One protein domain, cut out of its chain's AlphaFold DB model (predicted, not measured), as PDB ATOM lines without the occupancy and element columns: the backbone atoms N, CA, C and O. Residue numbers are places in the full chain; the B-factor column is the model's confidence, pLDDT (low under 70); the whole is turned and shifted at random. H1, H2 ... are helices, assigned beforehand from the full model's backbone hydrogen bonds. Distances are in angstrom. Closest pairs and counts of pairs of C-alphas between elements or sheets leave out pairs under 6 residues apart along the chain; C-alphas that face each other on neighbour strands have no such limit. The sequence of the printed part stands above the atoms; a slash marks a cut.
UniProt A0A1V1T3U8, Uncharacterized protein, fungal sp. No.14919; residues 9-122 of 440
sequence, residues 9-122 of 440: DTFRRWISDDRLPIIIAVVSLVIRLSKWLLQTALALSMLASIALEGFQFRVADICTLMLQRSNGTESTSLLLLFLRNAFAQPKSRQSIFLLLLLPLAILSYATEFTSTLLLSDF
ATOM      1  N   ASP A   9       2.120  59.204  16.068       63.34
ATOM      2  CA  ASP A   9       0.715  59.286  15.641       63.34
ATOM      3  C   ASP A   9      -0.172  58.155  16.185       63.34
ATOM      4  O   ASP A   9      -1.357  58.363  16.439       63.34
ATOM      5  N   THR A  10       0.390  56.974  16.449       65.50
ATOM      6  CA  THR A  10      -0.325  55.868  17.109       65.50
ATOM      7  C   THR A  10      -0.581  56.161  18.580       65.50
ATOM      8  O   THR A  10      -1.715  56.031  19.030       65.50
ATOM      9  N   PHE A  11       0.435  56.630  19.308       62.69
ATOM     10  CA  PHE A  11       0.273  57.064  20.699       62.69
ATOM     11  C   PHE A  11      -0.724  58.230  20.805       62.69
ATOM     12  O   PHE A  11      -1.583  58.241  21.683       62.69
ATOM     13  N   ARG A  12      -0.690  59.162  19.841       63.47
ATOM     14  CA  ARG A  12      -1.654  60.269  19.731       63.47
ATOM     15  C   ARG A  12      -3.086  59.804  19.477       63.47
ATOM     16  O   ARG A  12      -3.989  60.321  20.125       63.47
ATOM     17  N   ARG A  13      -3.305  58.815  18.603       64.12
ATOM     18  CA  ARG A  13      -4.639  58.216  18.392       64.12
ATOM     19  C   ARG A  13      -5.187  57.549  19.648       64.12
ATOM     20  O   ARG A  13      -6.376  57.617  19.915       64.12
ATOM     21  N   TRP A  14      -4.323  56.920  20.439       62.22
ATOM     22  CA  TRP A  14      -4.756  56.254  21.668       62.22
ATOM     23  C   TRP A  14      -5.168  57.254  22.756       62.22
ATOM     24  O   TRP A  14      -6.057  56.952  23.550       62.22
ATOM     25  N   ILE A  15      -4.552  58.443  22.764       64.38
ATOM     26  CA  ILE A  15      -4.931  59.560  23.638       64.38
ATOM     27  C   ILE A  15      -6.250  60.203  23.184       64.38
ATOM     28  O   ILE A  15      -7.069  60.514  24.040       64.38
ATOM     29  N   SER A  16      -6.474  60.400  21.876       63.66
ATOM     30  CA  SER A  16      -7.685  61.093  21.400       63.66
ATOM     31  C   SER A  16      -8.974  60.292  21.563       63.66
ATOM     32  O   SER A  16     -10.040  60.889  21.631       63.66
ATOM     33  N   ASP A  17      -8.888  58.962  21.608       67.31
ATOM     34  CA  ASP A  17     -10.064  58.083  21.630       67.31
ATOM     35  C   ASP A  17     -10.590  57.782  23.052       67.31
ATOM     36  O   ASP A  17     -11.344  56.824  23.225       67.31
ATOM     37  N   ASP A  18     -10.162  58.518  24.088       63.81
ATOM     38  CA  ASP A  18     -10.511  58.263  25.503       63.81
ATOM     39  C   ASP A  18     -10.241  56.813  25.967       63.81
ATOM     40  O   ASP A  18     -10.800  56.314  26.946       63.81
ATOM     41  N   ARG A  19      -9.339  56.096  25.282       66.38
ATOM     42  CA  ARG A  19      -9.011  54.691  25.590       66.38
ATOM     43  C   ARG A  19      -7.936  54.545  26.653       66.38
ATOM     44  O   ARG A  19      -7.777  53.472  27.227       66.38
ATOM     45  N   LEU A  20      -7.200  55.613  26.931       70.25
ATOM     46  CA  LEU A  20      -6.100  55.617  27.890       70.25
ATOM     47  C   LEU A  20      -6.559  55.293  29.329       70.25
ATOM     48  O   LEU A  20      -5.955  54.409  29.942       70.25
ATOM     49  N   PRO A  21      -7.665  55.872  29.843       68.44
ATOM     50  CA  PRO A  21      -8.228  55.487  31.137       68.44
ATOM     51  C   PRO A  21      -8.634  54.009  31.183       68.44
ATOM     52  O   PRO A  21      -8.374  53.325  32.170       68.44
ATOM     53  N   ILE A  22      -9.210  53.492  30.091       72.75
ATOM     54  CA  ILE A  22      -9.640  52.090  29.982       72.75
ATOM     55  C   ILE A  22      -8.428  51.155  30.040       72.75
ATOM     56  O   ILE A  22      -8.448  50.164  30.765       72.75
ATOM     57  N   ILE A  23      -7.351  51.476  29.321       77.81
ATOM     58  CA  ILE A  23      -6.126  50.665  29.314       77.81
ATOM     59  C   ILE A  23      -5.486  50.651  30.705       77.81
ATOM     60  O   ILE A  23      -5.137  49.579  31.201       77.81
ATOM     61  N   ILE A  24      -5.379  51.810  31.366       76.94
ATOM     62  CA  ILE A  24      -4.846  51.896  32.734       76.94
ATOM     63  C   ILE A  24      -5.715  51.081  33.699       76.94
ATOM     64  O   ILE A  24      -5.183  50.327  34.518       76.94
ATOM     65  N   ALA A  25      -7.042  51.171  33.580       73.50
ATOM     66  CA  ALA A  25      -7.969  50.409  34.408       73.50
ATOM     67  C   ALA A  25      -7.815  48.892  34.204       73.50
ATOM     68  O   ALA A  25      -7.737  48.150  35.184       73.50
ATOM     69  N   VAL A  26      -7.700  48.429  32.955       74.81
ATOM     70  CA  VAL A  26      -7.522  47.003  32.634       74.81
ATOM     71  C   VAL A  26      -6.174  46.486  33.134       74.81
ATOM     72  O   VAL A  26      -6.126  45.442  33.782       74.81
ATOM     73  N   VAL A  27      -5.077  47.212  32.907       80.69
ATOM     74  CA  VAL A  27      -3.746  46.800  33.386       80.69
ATOM     75  C   VAL A  27      -3.715  46.749  34.916       80.69
ATOM     76  O   VAL A  27      -3.202  45.789  35.493       80.69
ATOM     77  N   SER A  28      -4.324  47.730  35.583       76.00
ATOM     78  CA  SER A  28      -4.457  47.738  37.043       76.00
ATOM     79  C   SER A  28      -5.275  46.547  37.556       76.00
ATOM     80  O   SER A  28      -4.865  45.887  38.512       76.00
ATOM     81  N   LEU A  29      -6.383  46.201  36.887       75.44
ATOM     82  CA  LEU A  29      -7.194  45.022  37.210       75.44
ATOM     83  C   LEU A  29      -6.377  43.724  37.101       75.44
ATOM     84  O   LEU A  29      -6.425  42.888  38.002       75.44
ATOM     85  N   VAL A  30      -5.591  43.569  36.033       79.69
ATOM     86  CA  VAL A  30      -4.754  42.379  35.816       79.69
ATOM     87  C   VAL A  30      -3.695  42.239  36.913       79.69
ATOM     88  O   VAL A  30      -3.513  41.149  37.459       79.69
ATOM     89  N   ILE A  31      -3.036  43.337  37.294       78.75
ATOM     90  CA  ILE A  31      -2.050  43.332  38.386       78.75
ATOM     91  C   ILE A  31      -2.715  42.963  39.720       78.75
ATOM     92  O   ILE A  31      -2.136  42.199  40.498       78.75
ATOM     93  N   ARG A  32      -3.931  43.462  39.986       72.25
ATOM     94  CA  ARG A  32      -4.699  43.118  41.197       72.25
ATOM     95  C   ARG A  32      -5.031  41.630  41.252       72.25
ATOM     96  O   ARG A  32      -4.732  40.990  42.255       72.25
ATOM     97  N   LEU A  33      -5.570  41.073  40.168       76.31
ATOM     98  CA  LEU A  33      -5.921  39.651  40.090       76.31
ATOM     99  C   LEU A  33      -4.689  38.756  40.259       76.31
ATOM    100  O   LEU A  33      -4.737  37.775  40.996       76.31
ATOM    101  N   SER A  34      -3.568  39.126  39.634       80.62
ATOM    102  CA  SER A  34      -2.312  38.382  39.754       80.62
ATOM    103  C   SER A  34      -1.796  38.353  41.196       80.62
ATOM    104  O   SER A  34      -1.473  37.280  41.706       80.62
ATOM    105  N   LYS A  35      -1.766  39.505  41.883       77.25
ATOM    106  CA  LYS A  35      -1.330  39.576  43.288       77.25
ATOM    107  C   LYS A  35      -2.258  38.802  44.216       77.25
ATOM    108  O   LYS A  35      -1.765  38.056  45.060       77.25
ATOM    109  N   TRP A  36      -3.570  38.955  44.045       75.00
ATOM    110  CA  TRP A  36      -4.560  38.269  44.869       75.00
ATOM    111  C   TRP A  36      -4.433  36.749  44.745       75.00
ATOM    112  O   TRP A  36      -4.304  36.068  45.761       75.00
ATOM    113  N   LEU A  37      -4.358  36.218  43.519       75.31
ATOM    114  CA  LEU A  37      -4.186  34.780  43.278       75.31
ATOM    115  C   LEU A  37      -2.903  34.240  43.921       75.31
ATOM    116  O   LEU A  37      -2.933  33.193  44.563       75.31
ATOM    117  N   LEU A  38      -1.783  34.960  43.796       79.44
ATOM    118  CA  LEU A  38      -0.501  34.497  44.333       79.44
ATOM    119  C   LEU A  38      -0.473  34.513  45.869       79.44
ATOM    120  O   LEU A  38      -0.019  33.560  46.499       79.44
ATOM    121  N   GLN A  39      -0.952  35.603  46.476       80.56
ATOM    122  CA  GLN A  39      -0.912  35.789  47.929       80.56
ATOM    123  C   GLN A  39      -1.904  34.874  48.645       80.56
ATOM    124  O   GLN A  39      -1.556  34.281  49.667       80.56
ATOM    125  N   THR A  40      -3.111  34.717  48.097       75.00
ATOM    126  CA  THR A  40      -4.113  33.809  48.667       75.00
ATOM    127  C   THR A  40      -3.667  32.358  48.553       75.00
ATOM    128  O   THR A  40      -3.721  31.653  49.558       75.00
ATOM    129  N   ALA A  41      -3.134  31.927  47.404       78.06
ATOM    130  CA  ALA A  41      -2.637  30.563  47.226       78.06
ATOM    131  C   ALA A  41      -1.491  30.226  48.194       78.06
ATOM    132  O   ALA A  41      -1.510  29.174  48.838       78.06
ATOM    133  N   LEU A  42      -0.526  31.139  48.363       82.50
ATOM    134  CA  LEU A  42       0.567  30.965  49.323       82.50
ATOM    135  C   LEU A  42       0.049  30.897  50.762       82.50
ATOM    136  O   LEU A  42       0.417  29.984  51.502       82.50
ATOM    137  N   ALA A  43      -0.841  31.806  51.152       79.06
ATOM    138  CA  ALA A  43      -1.389  31.814  52.500       79.06
ATOM    139  C   ALA A  43      -2.239  30.566  52.797       79.06
ATOM    140  O   ALA A  43      -2.098  29.974  53.866       79.06
ATOM    141  N   LEU A  44      -3.053  30.113  51.839       77.00
ATOM    142  CA  LEU A  44      -3.823  28.867  51.930       77.00
ATOM    143  C   LEU A  44      -2.905  27.648  52.051       77.00
ATOM    144  O   LEU A  44      -3.181  26.764  52.860       77.00
ATOM    145  N   SER A  45      -1.789  27.617  51.316       82.25
ATOM    146  CA  SER A  45      -0.818  26.519  51.400       82.25
ATOM    147  C   SER A  45      -0.145  26.433  52.779       82.25
ATOM    148  O   SER A  45      -0.025  25.343  53.344       82.25
ATOM    149  N   MET A  46       0.221  27.580  53.368       83.44
ATOM    150  CA  MET A  46       0.779  27.652  54.724       83.44
ATOM    151  C   MET A  46      -0.249  27.223  55.768       83.44
ATOM    152  O   MET A  46       0.056  26.454  56.679       83.44
ATOM    153  N   LEU A  47      -1.489  27.676  55.605       78.62
ATOM    154  CA  LEU A  47      -2.596  27.381  56.504       78.62
ATOM    155  C   LEU A  47      -2.961  25.883  56.450       78.62
ATOM    156  O   LEU A  47      -3.140  25.264  57.497       78.62
ATOM    157  N   ALA A  48      -2.940  25.261  55.268       78.44
ATOM    158  CA  ALA A  48      -3.068  23.810  55.106       78.44
ATOM    159  C   ALA A  48      -1.905  23.036  55.757       78.44
ATOM    160  O   ALA A  48      -2.136  22.014  56.401       78.44
ATOM    161  N   SER A  49      -0.664  23.528  55.637       82.62
ATOM    162  CA  SER A  49       0.519  22.924  56.274       82.62
ATOM    163  C   SER A  49       0.411  22.916  57.798       82.62
ATOM    164  O   SER A  49       0.584  21.873  58.423       82.62
ATOM    165  N   ILE A  50       0.066  24.065  58.389       81.44
ATOM    166  CA  ILE A  50      -0.109  24.213  59.841       81.44
ATOM    167  C   ILE A  50      -1.254  23.324  60.341       81.44
ATOM    168  O   ILE A  50      -1.177  22.757  61.430       81.44
ATOM    169  N   ALA A  51      -2.314  23.179  59.542       76.75
ATOM    170  CA  ALA A  51      -3.442  22.327  59.888       76.75
ATOM    171  C   ALA A  51      -2.979  20.874  60.022       76.75
ATOM    172  O   ALA A  51      -3.236  20.232  61.040       76.75
ATOM    173  N   LEU A  52      -2.250  20.390  59.016       78.88
ATOM    174  CA  LEU A  52      -1.758  19.018  58.946       78.88
ATOM    175  C   LEU A  52      -0.823  18.661  60.110       78.88
ATOM    176  O   LEU A  52      -0.846  17.528  60.578       78.88
ATOM    177  N   GLU A  53      -0.029  19.622  60.583       81.88
ATOM    178  CA  GLU A  53       0.913  19.423  61.691       81.88
ATOM    179  C   GLU A  53       0.253  19.527  63.073       81.88
ATOM    180  O   GLU A  53       0.619  18.798  63.994       81.88
ATOM    181  N   GLY A  54      -0.715  20.431  63.245       70.94
ATOM    182  CA  GLY A  54      -1.253  20.773  64.564       70.94
ATOM    183  C   GLY A  54      -2.497  19.995  65.005       70.94
ATOM    184  O   GLY A  54      -2.853  20.059  66.186       70.94
ATOM    185  N   PHE A  55      -3.196  19.310  64.092       69.94
ATOM    186  CA  PHE A  55      -4.577  18.874  64.323       69.94
ATOM    187  C   PHE A  55      -4.882  17.447  63.874       69.94
ATOM    188  O   PHE A  55      -4.383  16.945  62.874       69.94
ATOM    189  N   GLN A  56      -5.798  16.810  64.605       68.38
ATOM    190  CA  GLN A  56      -6.350  15.510  64.240       68.38
ATOM    191  C   GLN A  56      -7.494  15.703  63.237       68.38
ATOM    192  O   GLN A  56      -8.598  16.110  63.606       68.38
ATOM    193  N   PHE A  57      -7.225  15.423  61.963       72.12
ATOM    194  CA  PHE A  57      -8.239  15.343  60.911       72.12
ATOM    195  C   PHE A  57      -8.675  13.897  60.675       72.12
ATOM    196  O   PHE A  57      -7.954  12.948  60.988       72.12
ATOM    197  N   ARG A  58      -9.865  13.712  60.094       76.69
ATOM    198  CA  ARG A  58     -10.285  12.395  59.603       76.69
ATOM    199  C   ARG A  58      -9.344  11.977  58.475       76.69
ATOM    200  O   ARG A  58      -9.023  12.798  57.625       76.69
ATOM    201  N   VAL A  59      -8.968  10.699  58.423       77.44
ATOM    202  CA  VAL A  59      -8.045  10.162  57.400       77.44
ATOM    203  C   VAL A  59      -8.507  10.490  55.970       77.44
ATOM    204  O   VAL A  59      -7.684  10.801  55.115       77.44
ATOM    205  N   ALA A  60      -9.824  10.515  55.733       79.25
ATOM    206  CA  ALA A  60     -10.418  10.890  54.449       79.25
ATOM    207  C   ALA A  60     -10.145  12.352  54.030       79.25
ATOM    208  O   ALA A  60     -10.028  12.628  52.841       79.25
ATOM    209  N   ASP A  61      -9.994  13.270  54.989       77.25
ATOM    210  CA  ASP A  61      -9.803  14.706  54.744       77.25
ATOM    211  C   ASP A  61      -8.300  15.081  54.611       77.25
ATOM    212  O   ASP A  61      -7.951  16.187  54.193       77.25
ATOM    213  N   ILE A  62      -7.376  14.161  54.936       78.62
ATOM    214  CA  ILE A  62      -5.920  14.393  54.838       78.62
ATOM    215  C   ILE A  62      -5.490  14.541  53.375       78.62
ATOM    216  O   ILE A  62      -4.674  15.401  53.049       78.62
ATOM    217  N   CYS A  63      -6.052  13.726  52.479       79.19
ATOM    218  CA  CYS A  63      -5.687  13.745  51.064       79.19
ATOM    219  C   CYS A  63      -6.082  15.078  50.402       79.19
ATOM    220  O   CYS A  63      -5.287  15.667  49.671       79.19
ATOM    221  N   THR A  64      -7.259  15.613  50.745       78.38
ATOM    222  CA  THR A  64      -7.720  16.930  50.278       78.38
ATOM    223  C   THR A  64      -6.843  18.069  50.798       78.38
ATOM    224  O   THR A  64      -6.497  18.967  50.032       78.38
ATOM    225  N   LEU A  65      -6.397  18.004  52.059       75.06
ATOM    226  CA  LEU A  65      -5.499  19.011  52.640       75.06
ATOM    227  C   LEU A  65      -4.090  18.968  52.024       75.06
ATOM    228  O   LEU A  65      -3.496  20.016  51.781       75.06
ATOM    229  N   MET A  66      -3.565  17.778  51.718       77.94
ATOM    230  CA  MET A  66      -2.287  17.614  51.006       77.94
ATOM    231  C   MET A  66      -2.362  18.180  49.583       77.94
ATOM    232  O   MET A  66      -1.449  18.882  49.144       77.94
ATOM    233  N   LEU A  67      -3.471  17.930  48.879       78.25
ATOM    234  CA  LEU A  67      -3.691  18.463  47.537       78.25
ATOM    235  C   LEU A  67      -3.748  19.997  47.559       78.25
ATOM    236  O   LEU A  67      -3.094  20.657  46.751       78.25
ATOM    237  N   GLN A  68      -4.450  20.577  48.534       76.44
ATOM    238  CA  GLN A  68      -4.537  22.030  48.698       76.44
ATOM    239  C   GLN A  68      -3.229  22.673  49.148       76.44
ATOM    240  O   GLN A  68      -2.928  23.779  48.706       76.44
ATOM    241  N   ARG A  69      -2.408  21.977  49.941       75.19
ATOM    242  CA  ARG A  69      -1.038  22.408  50.243       75.19
ATOM    243  C   ARG A  69      -0.184  22.513  48.976       75.19
ATOM    244  O   ARG A  69       0.639  23.415  48.890       75.19
ATOM    245  N   SER A  70      -0.369  21.606  48.015       75.44
ATOM    246  CA  SER A  70       0.415  21.593  46.771       75.44
ATOM    247  C   SER A  70      -0.076  22.585  45.711       75.44
ATOM    248  O   SER A  70       0.748  23.182  45.026       75.44
ATOM    249  N   ASN A  71      -1.395  22.788  45.597       72.31
ATOM    250  CA  ASN A  71      -1.985  23.569  44.507       72.31
ATOM    251  C   ASN A  71      -2.531  24.938  44.929       72.31
ATOM    252  O   ASN A  71      -2.607  25.823  44.088       72.31
ATOM    253  N   GLY A  72      -2.918  25.156  46.190       63.12
ATOM    254  CA  GLY A  72      -3.353  26.468  46.698       63.12
ATOM    255  C   GLY A  72      -4.581  27.108  46.021       63.12
ATOM    256  O   GLY A  72      -4.911  28.244  46.343       63.12
ATOM    257  N   THR A  73      -5.265  26.430  45.094       59.00
ATOM    258  CA  THR A  73      -6.240  27.066  44.187       59.00
ATOM    259  C   THR A  73      -7.683  27.095  44.683       59.00
ATOM    260  O   THR A  73      -8.454  27.932  44.221       59.00
ATOM    261  N   GLU A  74      -8.087  26.213  45.600       66.50
ATOM    262  CA  GLU A  74      -9.500  26.078  45.980       66.50
ATOM    263  C   GLU A  74      -9.731  26.493  47.439       66.50
ATOM    264  O   GLU A  74      -9.572  25.712  48.374       66.50
ATOM    265  N   SER A  75     -10.081  27.765  47.641       65.69
ATOM    266  CA  SER A  75     -10.283  28.370  48.965       65.69
ATOM    267  C   SER A  75     -11.601  27.959  49.634       65.69
ATOM    268  O   SER A  75     -11.692  27.899  50.862       65.69
ATOM    269  N   THR A  76     -12.626  27.641  48.841       68.88
ATOM    270  CA  THR A  76     -13.989  27.341  49.309       68.88
ATOM    271  C   THR A  76     -14.094  25.967  49.960       68.88
ATOM    272  O   THR A  76     -14.705  25.835  51.021       68.88
ATOM    273  N   SER A  77     -13.457  24.950  49.379       69.75
ATOM    274  CA  SER A  77     -13.442  23.589  49.918       69.75
ATOM    275  C   SER A  77     -12.678  23.518  51.242       69.75
ATOM    276  O   SER A  77     -13.122  22.843  52.167       69.75
ATOM    277  N   LEU A  78     -11.603  24.300  51.389       70.06
ATOM    278  CA  LEU A  78     -10.819  24.399  52.626       70.06
ATOM    279  C   LEU A  78     -11.625  25.065  53.758       70.06
ATOM    280  O   LEU A  78     -11.681  24.566  54.885       70.06
ATOM    281  N   LEU A  79     -12.315  26.163  53.441       71.25
ATOM    282  CA  LEU A  79     -13.143  26.914  54.386       71.25
ATOM    283  C   LEU A  79     -14.364  26.105  54.856       71.25
ATOM    284  O   LEU A  79     -14.665  26.077  56.050       71.25
ATOM    285  N   LEU A  80     -15.021  25.382  53.945       74.06
ATOM    286  CA  LEU A  80     -16.124  24.471  54.275       74.06
ATOM    287  C   LEU A  80     -15.667  23.300  55.153       74.06
ATOM    288  O   LEU A  80     -16.388  22.912  56.073       74.06
ATOM    289  N   LEU A  81     -14.472  22.758  54.909       72.75
ATOM    290  CA  LEU A  81     -13.910  21.656  55.693       72.75
ATOM    291  C   LEU A  81     -13.594  22.105  57.128       72.75
ATOM    292  O   LEU A  81     -13.912  21.393  58.086       72.75
ATOM    293  N   PHE A  82     -13.072  23.323  57.293       71.50
ATOM    294  CA  PHE A  82     -12.861  23.926  58.608       71.50
ATOM    295  C   PHE A  82     -14.157  24.269  59.337       71.50
ATOM    296  O   PHE A  82     -14.272  23.950  60.518       71.50
ATOM    297  N   LEU A  83     -15.142  24.858  58.656       72.56
ATOM    298  CA  LEU A  83     -16.459  25.130  59.242       72.56
ATOM    299  C   LEU A  83     -17.139  23.834  59.690       72.56
ATOM    300  O   LEU A  83     -17.592  23.742  60.831       72.56
ATOM    301  N   ARG A  84     -17.151  22.803  58.835       74.06
ATOM    302  CA  ARG A  84     -17.737  21.494  59.159       74.06
ATOM    303  C   ARG A  84     -17.103  20.891  60.411       74.06
ATOM    304  O   ARG A  84     -17.819  20.382  61.271       74.06
ATOM    305  N   ASN A  85     -15.778  20.958  60.526       67.12
ATOM    306  CA  ASN A  85     -15.063  20.393  61.670       67.12
ATOM    307  C   ASN A  85     -15.211  21.246  62.942       67.12
ATOM    308  O   ASN A  85     -15.406  20.676  64.018       67.12
ATOM    309  N   ALA A  86     -15.240  22.578  62.823       68.69
ATOM    310  CA  ALA A  86     -15.459  23.491  63.947       68.69
ATOM    311  C   ALA A  86     -16.850  23.316  64.584       68.69
ATOM    312  O   ALA A  86     -16.967  23.315  65.809       68.69
ATOM    313  N   PHE A  87     -17.894  23.106  63.773       69.19
ATOM    314  CA  PHE A  87     -19.248  22.826  64.271       69.19
ATOM    315  C   PHE A  87     -19.398  21.409  64.843       69.19
ATOM    316  O   PHE A  87     -20.169  21.206  65.779       69.19
ATOM    317  N   ALA A  88     -18.663  20.429  64.313       69.12
ATOM    318  CA  ALA A  88     -18.746  19.045  64.774       69.12
ATOM    319  C   ALA A  88     -18.041  18.800  66.122       69.12
ATOM    320  O   ALA A  88     -18.427  17.880  66.843       69.12
ATOM    321  N   GLN A  89     -17.013  19.585  66.476       64.94
ATOM    322  CA  GLN A  89     -16.280  19.440  67.740       64.94
ATOM    323  C   GLN A  89     -15.963  20.795  68.408       64.94
ATOM    324  O   GLN A  89     -14.837  21.290  68.317       64.94
ATOM    325  N   PRO A  90     -16.904  21.366  69.186       58.28
ATOM    326  CA  PRO A  90     -16.774  22.712  69.757       58.28
ATOM    327  C   PRO A  90     -15.690  22.862  70.845       58.28
ATOM    328  O   PRO A  90     -15.426  23.974  71.293       58.28
ATOM    329  N   LYS A  91     -15.044  21.770  71.286       57.75
ATOM    330  CA  LYS A  91     -13.961  21.780  72.297       57.75
ATOM    331  C   LYS A  91     -12.545  21.716  71.704       57.75
ATOM    332  O   LYS A  91     -11.571  21.620  72.446       57.75
ATOM    333  N   SER A  92     -12.415  21.732  70.379       56.34
ATOM    334  CA  SER A  92     -11.135  21.571  69.686       56.34
ATOM    335  C   SER A  92     -10.387  22.901  69.534       56.34
ATOM    336  O   SER A  92     -10.995  23.951  69.324       56.34
ATOM    337  N   ARG A  93      -9.044  22.851  69.536       62.25
ATOM    338  CA  ARG A  93      -8.114  23.959  69.208       62.25
ATOM    339  C   ARG A  93      -8.401  24.630  67.839       62.25
ATOM    340  O   ARG A  93      -7.722  25.580  67.471       62.25
ATOM    341  N   GLN A  94      -9.380  24.143  67.072       61.25
ATOM    342  CA  GLN A  94      -9.797  24.623  65.750       61.25
ATOM    343  C   GLN A  94     -10.383  26.045  65.750       61.25
ATOM    344  O   GLN A  94     -10.359  26.698  64.711       61.25
ATOM    345  N   SER A  95     -10.813  26.580  66.900       64.12
ATOM    346  CA  SER A  95     -11.159  28.011  67.027       64.12
ATOM    347  C   SER A  95      -9.973  28.935  66.681       64.12
ATOM    348  O   SER A  95     -10.154  30.006  66.102       64.12
ATOM    349  N   ILE A  96      -8.735  28.476  66.917       67.81
ATOM    350  CA  ILE A  96      -7.505  29.202  66.556       67.81
ATOM    351  C   ILE A  96      -7.382  29.359  65.031       67.81
ATOM    352  O   ILE A  96      -6.864  30.364  64.560       67.81
ATOM    353  N   PHE A  97      -7.909  28.416  64.244       68.06
ATOM    354  CA  PHE A  97      -7.894  28.501  62.781       68.06
ATOM    355  C   PHE A  97      -8.844  29.573  62.248       68.06
ATOM    356  O   PHE A  97      -8.468  30.323  61.352       68.06
ATOM    357  N   LEU A  98     -10.038  29.698  62.837       69.75
ATOM    358  CA  LEU A  98     -10.960  30.803  62.542       69.75
ATOM    359  C   LEU A  98     -10.337  32.157  62.904       69.75
ATOM    360  O   LEU A  98     -10.443  33.109  62.130       69.75
ATOM    361  N   LEU A  99      -9.619  32.219  64.031       72.94
ATOM    362  CA  LEU A  99      -8.863  33.403  64.443       72.94
ATOM    363  C   LEU A  99      -7.736  33.754  63.455       72.94
ATOM    364  O   LEU A  99      -7.433  34.927  63.302       72.94
ATOM    365  N   LEU A 100      -7.126  32.771  62.785       72.62
ATOM    366  CA  LEU A 100      -6.030  32.970  61.824       72.62
ATOM    367  C   LEU A 100      -6.534  33.293  60.405       72.62
ATOM    368  O   LEU A 100      -5.859  33.978  59.640       72.62
ATOM    369  N   LEU A 101      -7.756  32.867  60.075       73.12
ATOM    370  CA  LEU A 101      -8.457  33.196  58.828       73.12
ATOM    371  C   LEU A 101      -8.952  34.650  58.809       73.12
ATOM    372  O   LEU A 101      -8.925  35.301  57.764       73.12
ATOM    373  N   LEU A 102      -9.357  35.179  59.967       75.69
ATOM    374  CA  LEU A 102      -9.824  36.558  60.130       75.69
ATOM    375  C   LEU A 102      -8.791  37.625  59.691       75.69
ATOM    376  O   LEU A 102      -9.140  38.454  58.851       75.69
ATOM    377  N   PRO A 103      -7.531  37.638  60.177       76.81
ATOM    378  CA  PRO A 103      -6.531  38.608  59.740       76.81
ATOM    379  C   PRO A 103      -6.180  38.433  58.263       76.81
ATOM    380  O   PRO A 103      -5.907  39.422  57.597       76.81
ATOM    381  N   LEU A 104      -6.247  37.211  57.728       76.12
ATOM    382  CA  LEU A 104      -6.016  36.945  56.309       76.12
ATOM    383  C   LEU A 104      -7.098  37.584  55.422       76.12
ATOM    384  O   LEU A 104      -6.792  38.194  54.395       76.12
ATOM    385  N   ALA A 105      -8.359  37.491  55.852       75.31
ATOM    386  CA  ALA A 105      -9.476  38.164  55.204       75.31
ATOM    387  C   ALA A 105      -9.325  39.689  55.298       75.31
ATOM    388  O   ALA A 105      -9.410  40.372  54.282       75.31
ATOM    389  N   ILE A 106      -9.015  40.220  56.487       79.75
ATOM    390  CA  ILE A 106      -8.808  41.663  56.703       79.75
ATOM    391  C   ILE A 106      -7.667  42.195  55.825       79.75
ATOM    392  O   ILE A 106      -7.823  43.239  55.199       79.75
ATOM    393  N   LEU A 107      -6.544  41.477  55.728       79.75
ATOM    394  CA  LEU A 107      -5.402  41.881  54.904       79.75
ATOM    395  C   LEU A 107      -5.745  41.861  53.405       79.75
ATOM    396  O   LEU A 107      -5.331  42.749  52.659       79.75
ATOM    397  N   SER A 108      -6.549  40.889  52.968       75.44
ATOM    398  CA  SER A 108      -7.036  40.812  51.584       75.44
ATOM    399  C   SER A 108      -7.955  41.994  51.253       75.44
ATOM    400  O   SER A 108      -7.737  42.687  50.265       75.44
ATOM    401  N   TYR A 109      -8.910  42.315  52.131       76.19
ATOM    402  CA  TYR A 109      -9.775  43.485  51.954       76.19
ATOM    403  C   TYR A 109      -8.997  44.807  52.011       76.19
ATOM    404  O   TYR A 109      -9.244  45.705  51.209       76.19
ATOM    405  N   ALA A 110      -8.026  44.934  52.918       78.12
ATOM    406  CA  ALA A 110      -7.200  46.133  53.028       78.12
ATOM    407  C   ALA A 110      -6.343  46.352  51.770       78.12
ATOM    408  O   ALA A 110      -6.247  47.476  51.277       78.12
ATOM    409  N   THR A 111      -5.748  45.296  51.210       73.62
ATOM    410  CA  THR A 111      -4.936  45.393  49.984       73.62
ATOM    411  C   THR A 111      -5.776  45.734  48.752       73.62
ATOM    412  O   THR A 111      -5.337  46.547  47.928       73.62
ATOM    413  N   GLU A 112      -7.002  45.212  48.651       73.25
ATOM    414  CA  GLU A 112      -7.960  45.627  47.620       73.25
ATOM    415  C   GLU A 112      -8.371  47.096  47.782       73.25
ATOM    416  O   GLU A 112      -8.285  47.862  46.818       73.25
ATOM    417  N   PHE A 113      -8.714  47.518  49.003       72.44
ATOM    418  CA  PHE A 113      -9.149  48.886  49.298       72.44
ATOM    419  C   PHE A 113      -8.053  49.925  49.016       72.44
ATOM    420  O   PHE A 113      -8.299  50.948  48.372       72.44
ATOM    421  N   THR A 114      -6.814  49.638  49.422       73.81
ATOM    422  CA  THR A 114      -5.664  50.524  49.163       73.81
ATOM    423  C   THR A 114      -5.400  50.652  47.660       73.81
ATOM    424  O   THR A 114      -5.088  51.732  47.159       73.81
ATOM    425  N   SER A 115      -5.596  49.563  46.911       67.06
ATOM    426  CA  SER A 115      -5.423  49.556  45.458       67.06
ATOM    427  C   SER A 115      -6.510  50.354  44.734       67.06
ATOM    428  O   SER A 115      -6.221  50.949  43.695       67.06
ATOM    429  N   THR A 116      -7.750  50.378  45.241       66.94
ATOM    430  CA  THR A 116      -8.834  51.223  44.704       66.94
ATOM    431  C   THR A 116      -8.630  52.701  45.001       66.94
ATOM    432  O   THR A 116      -8.841  53.517  44.108       66.94
ATOM    433  N   LEU A 117      -8.150  53.034  46.199       69.31
ATOM    434  CA  LEU A 117      -7.866  54.414  46.599       69.31
ATOM    435  C   LEU A 117      -6.733  55.021  45.755       69.31
ATOM    436  O   LEU A 117      -6.845  56.146  45.286       69.31
ATOM    437  N   LEU A 118      -5.699  54.232  45.442       64.69
ATOM    438  CA  LEU A 118      -4.635  54.639  44.513       64.69
ATOM    439  C   LEU A 118      -5.125  54.882  43.077       64.69
ATOM    440  O   LEU A 118      -4.472  55.599  42.327       64.69
ATOM    441  N   LEU A 119      -6.254  54.290  42.672       61.75
ATOM    442  CA  LEU A 119      -6.833  54.538  41.352       61.75
ATOM    443  C   LEU A 119      -7.741  55.772  41.328       61.75
ATOM    444  O   LEU A 119      -7.907  56.365  40.267       61.75
ATOM    445  N   SER A 120      -8.328  56.160  42.467       63.28
ATOM    446  CA  SER A 120      -9.131  57.387  42.536       63.28
ATOM    447  C   SER A 120      -8.272  58.651  42.542       63.28
ATOM    448  O   SER A 120      -8.796  59.726  42.281       63.28
ATOM    449  N   ASP A 121      -6.971  58.526  42.821       56.44
ATOM    450  CA  ASP A 121      -6.020  59.645  42.803       56.44
ATOM    451  C   ASP A 121      -5.601  60.061  41.376       56.44
ATOM    452  O   ASP A 121      -4.913  61.060  41.171       56.44
ATOM    453  N   PHE A 122      -6.067  59.340  40.347       58.56
ATOM    454  CA  PHE A 122      -6.020  59.832  38.972       58.56
ATOM    455  C   PHE A 122      -7.094  60.908  38.781       58.56
ATOM    456  O   PHE A 122      -8.183  60.655  38.266       58.56
TER     457      PHE A 122
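AT A GLANCE: This is residues 9 to 122 of the 440 residues of an uncharacterized protein of fungal sp. No.14919 (UniProt A0A1V1T3U8). You are looking at a long rod built on two long helices, H2 and H5, which run side by side in opposite ways, while two shorter helices, H3 and H4, fold back beside the end of H2 where residue 54 lies. H2, H3, H4 and H5 form a loose up-and-down bundle of unequal lengths, and the short H1 lies across the other end of H2, making a corner with it. The printed part has 114 residues with five named helices, in the order H1 H2 H3 H4 H5, and no named strand; the class is all helix. It is only just extended, close to loose, with a radius of gyration of the C-alphas of 20.1 A, and it spans 67 by 25 by 18 A.

HOW THE PARTS SIT: Begin with H1, residues 9 to 16, which is close to but not clearly touching H2, residues 19 to 54; their closest C-alphas, those of Trp 14 and Leu 20, are 6.4 A apart, and their lines are about perpendicular at 83 degrees. After a tight link comes H3, residues 59 to 71, which forms a helical hairpin with H2 at a steep tilt of 37 degrees, only just past shallow. H2 touches H3 with residues 41 to 52 alone, and the closest C-alphas are Ser 45 and Arg 69, 4.3 A apart. Next find H4, residues 75 to 88, close to but not clearly touching H3; their closest C-alphas, Leu 65 and Leu 78, are 7.6 A apart. Last, H5, residues 95 to 120, touches H2 at a shallow tilt of 12 degrees, opposite ways, with C-alphas 36 and 108 the closest at 7.6 A. H1 and H5 are apart, and so are H3 and H5. In H1, H2 and H4 every O i to N i+4 pair is within hydrogen-bond range; in H3 it is 7 of 9 and in H5 20 of 22.

IN THESE COORDINATES: Find C-alpha 9 at (0.715, 59.286, 15.641); H1 runs 10.3 A from there. H2 starts at C-alpha 19, at (-9.011, 54.691, 25.590), and covers 52.2 A. H3 measures 19.6 A and H4 20.2 A. H5 runs 38.3 A to C-alpha 120 at (-9.131, 57.387, 42.536).

THE WHOLE: Look for the two C-alphas farthest apart, those of Asp 9 and Lys 91, at 69.5 A. The printed part has no cut, and no link is long. Its mean pLDDT is 72.1, with low values at residues 9 to 19, 21, 55 to 56, 72 to 77, 85 to 98 and 115 to 122.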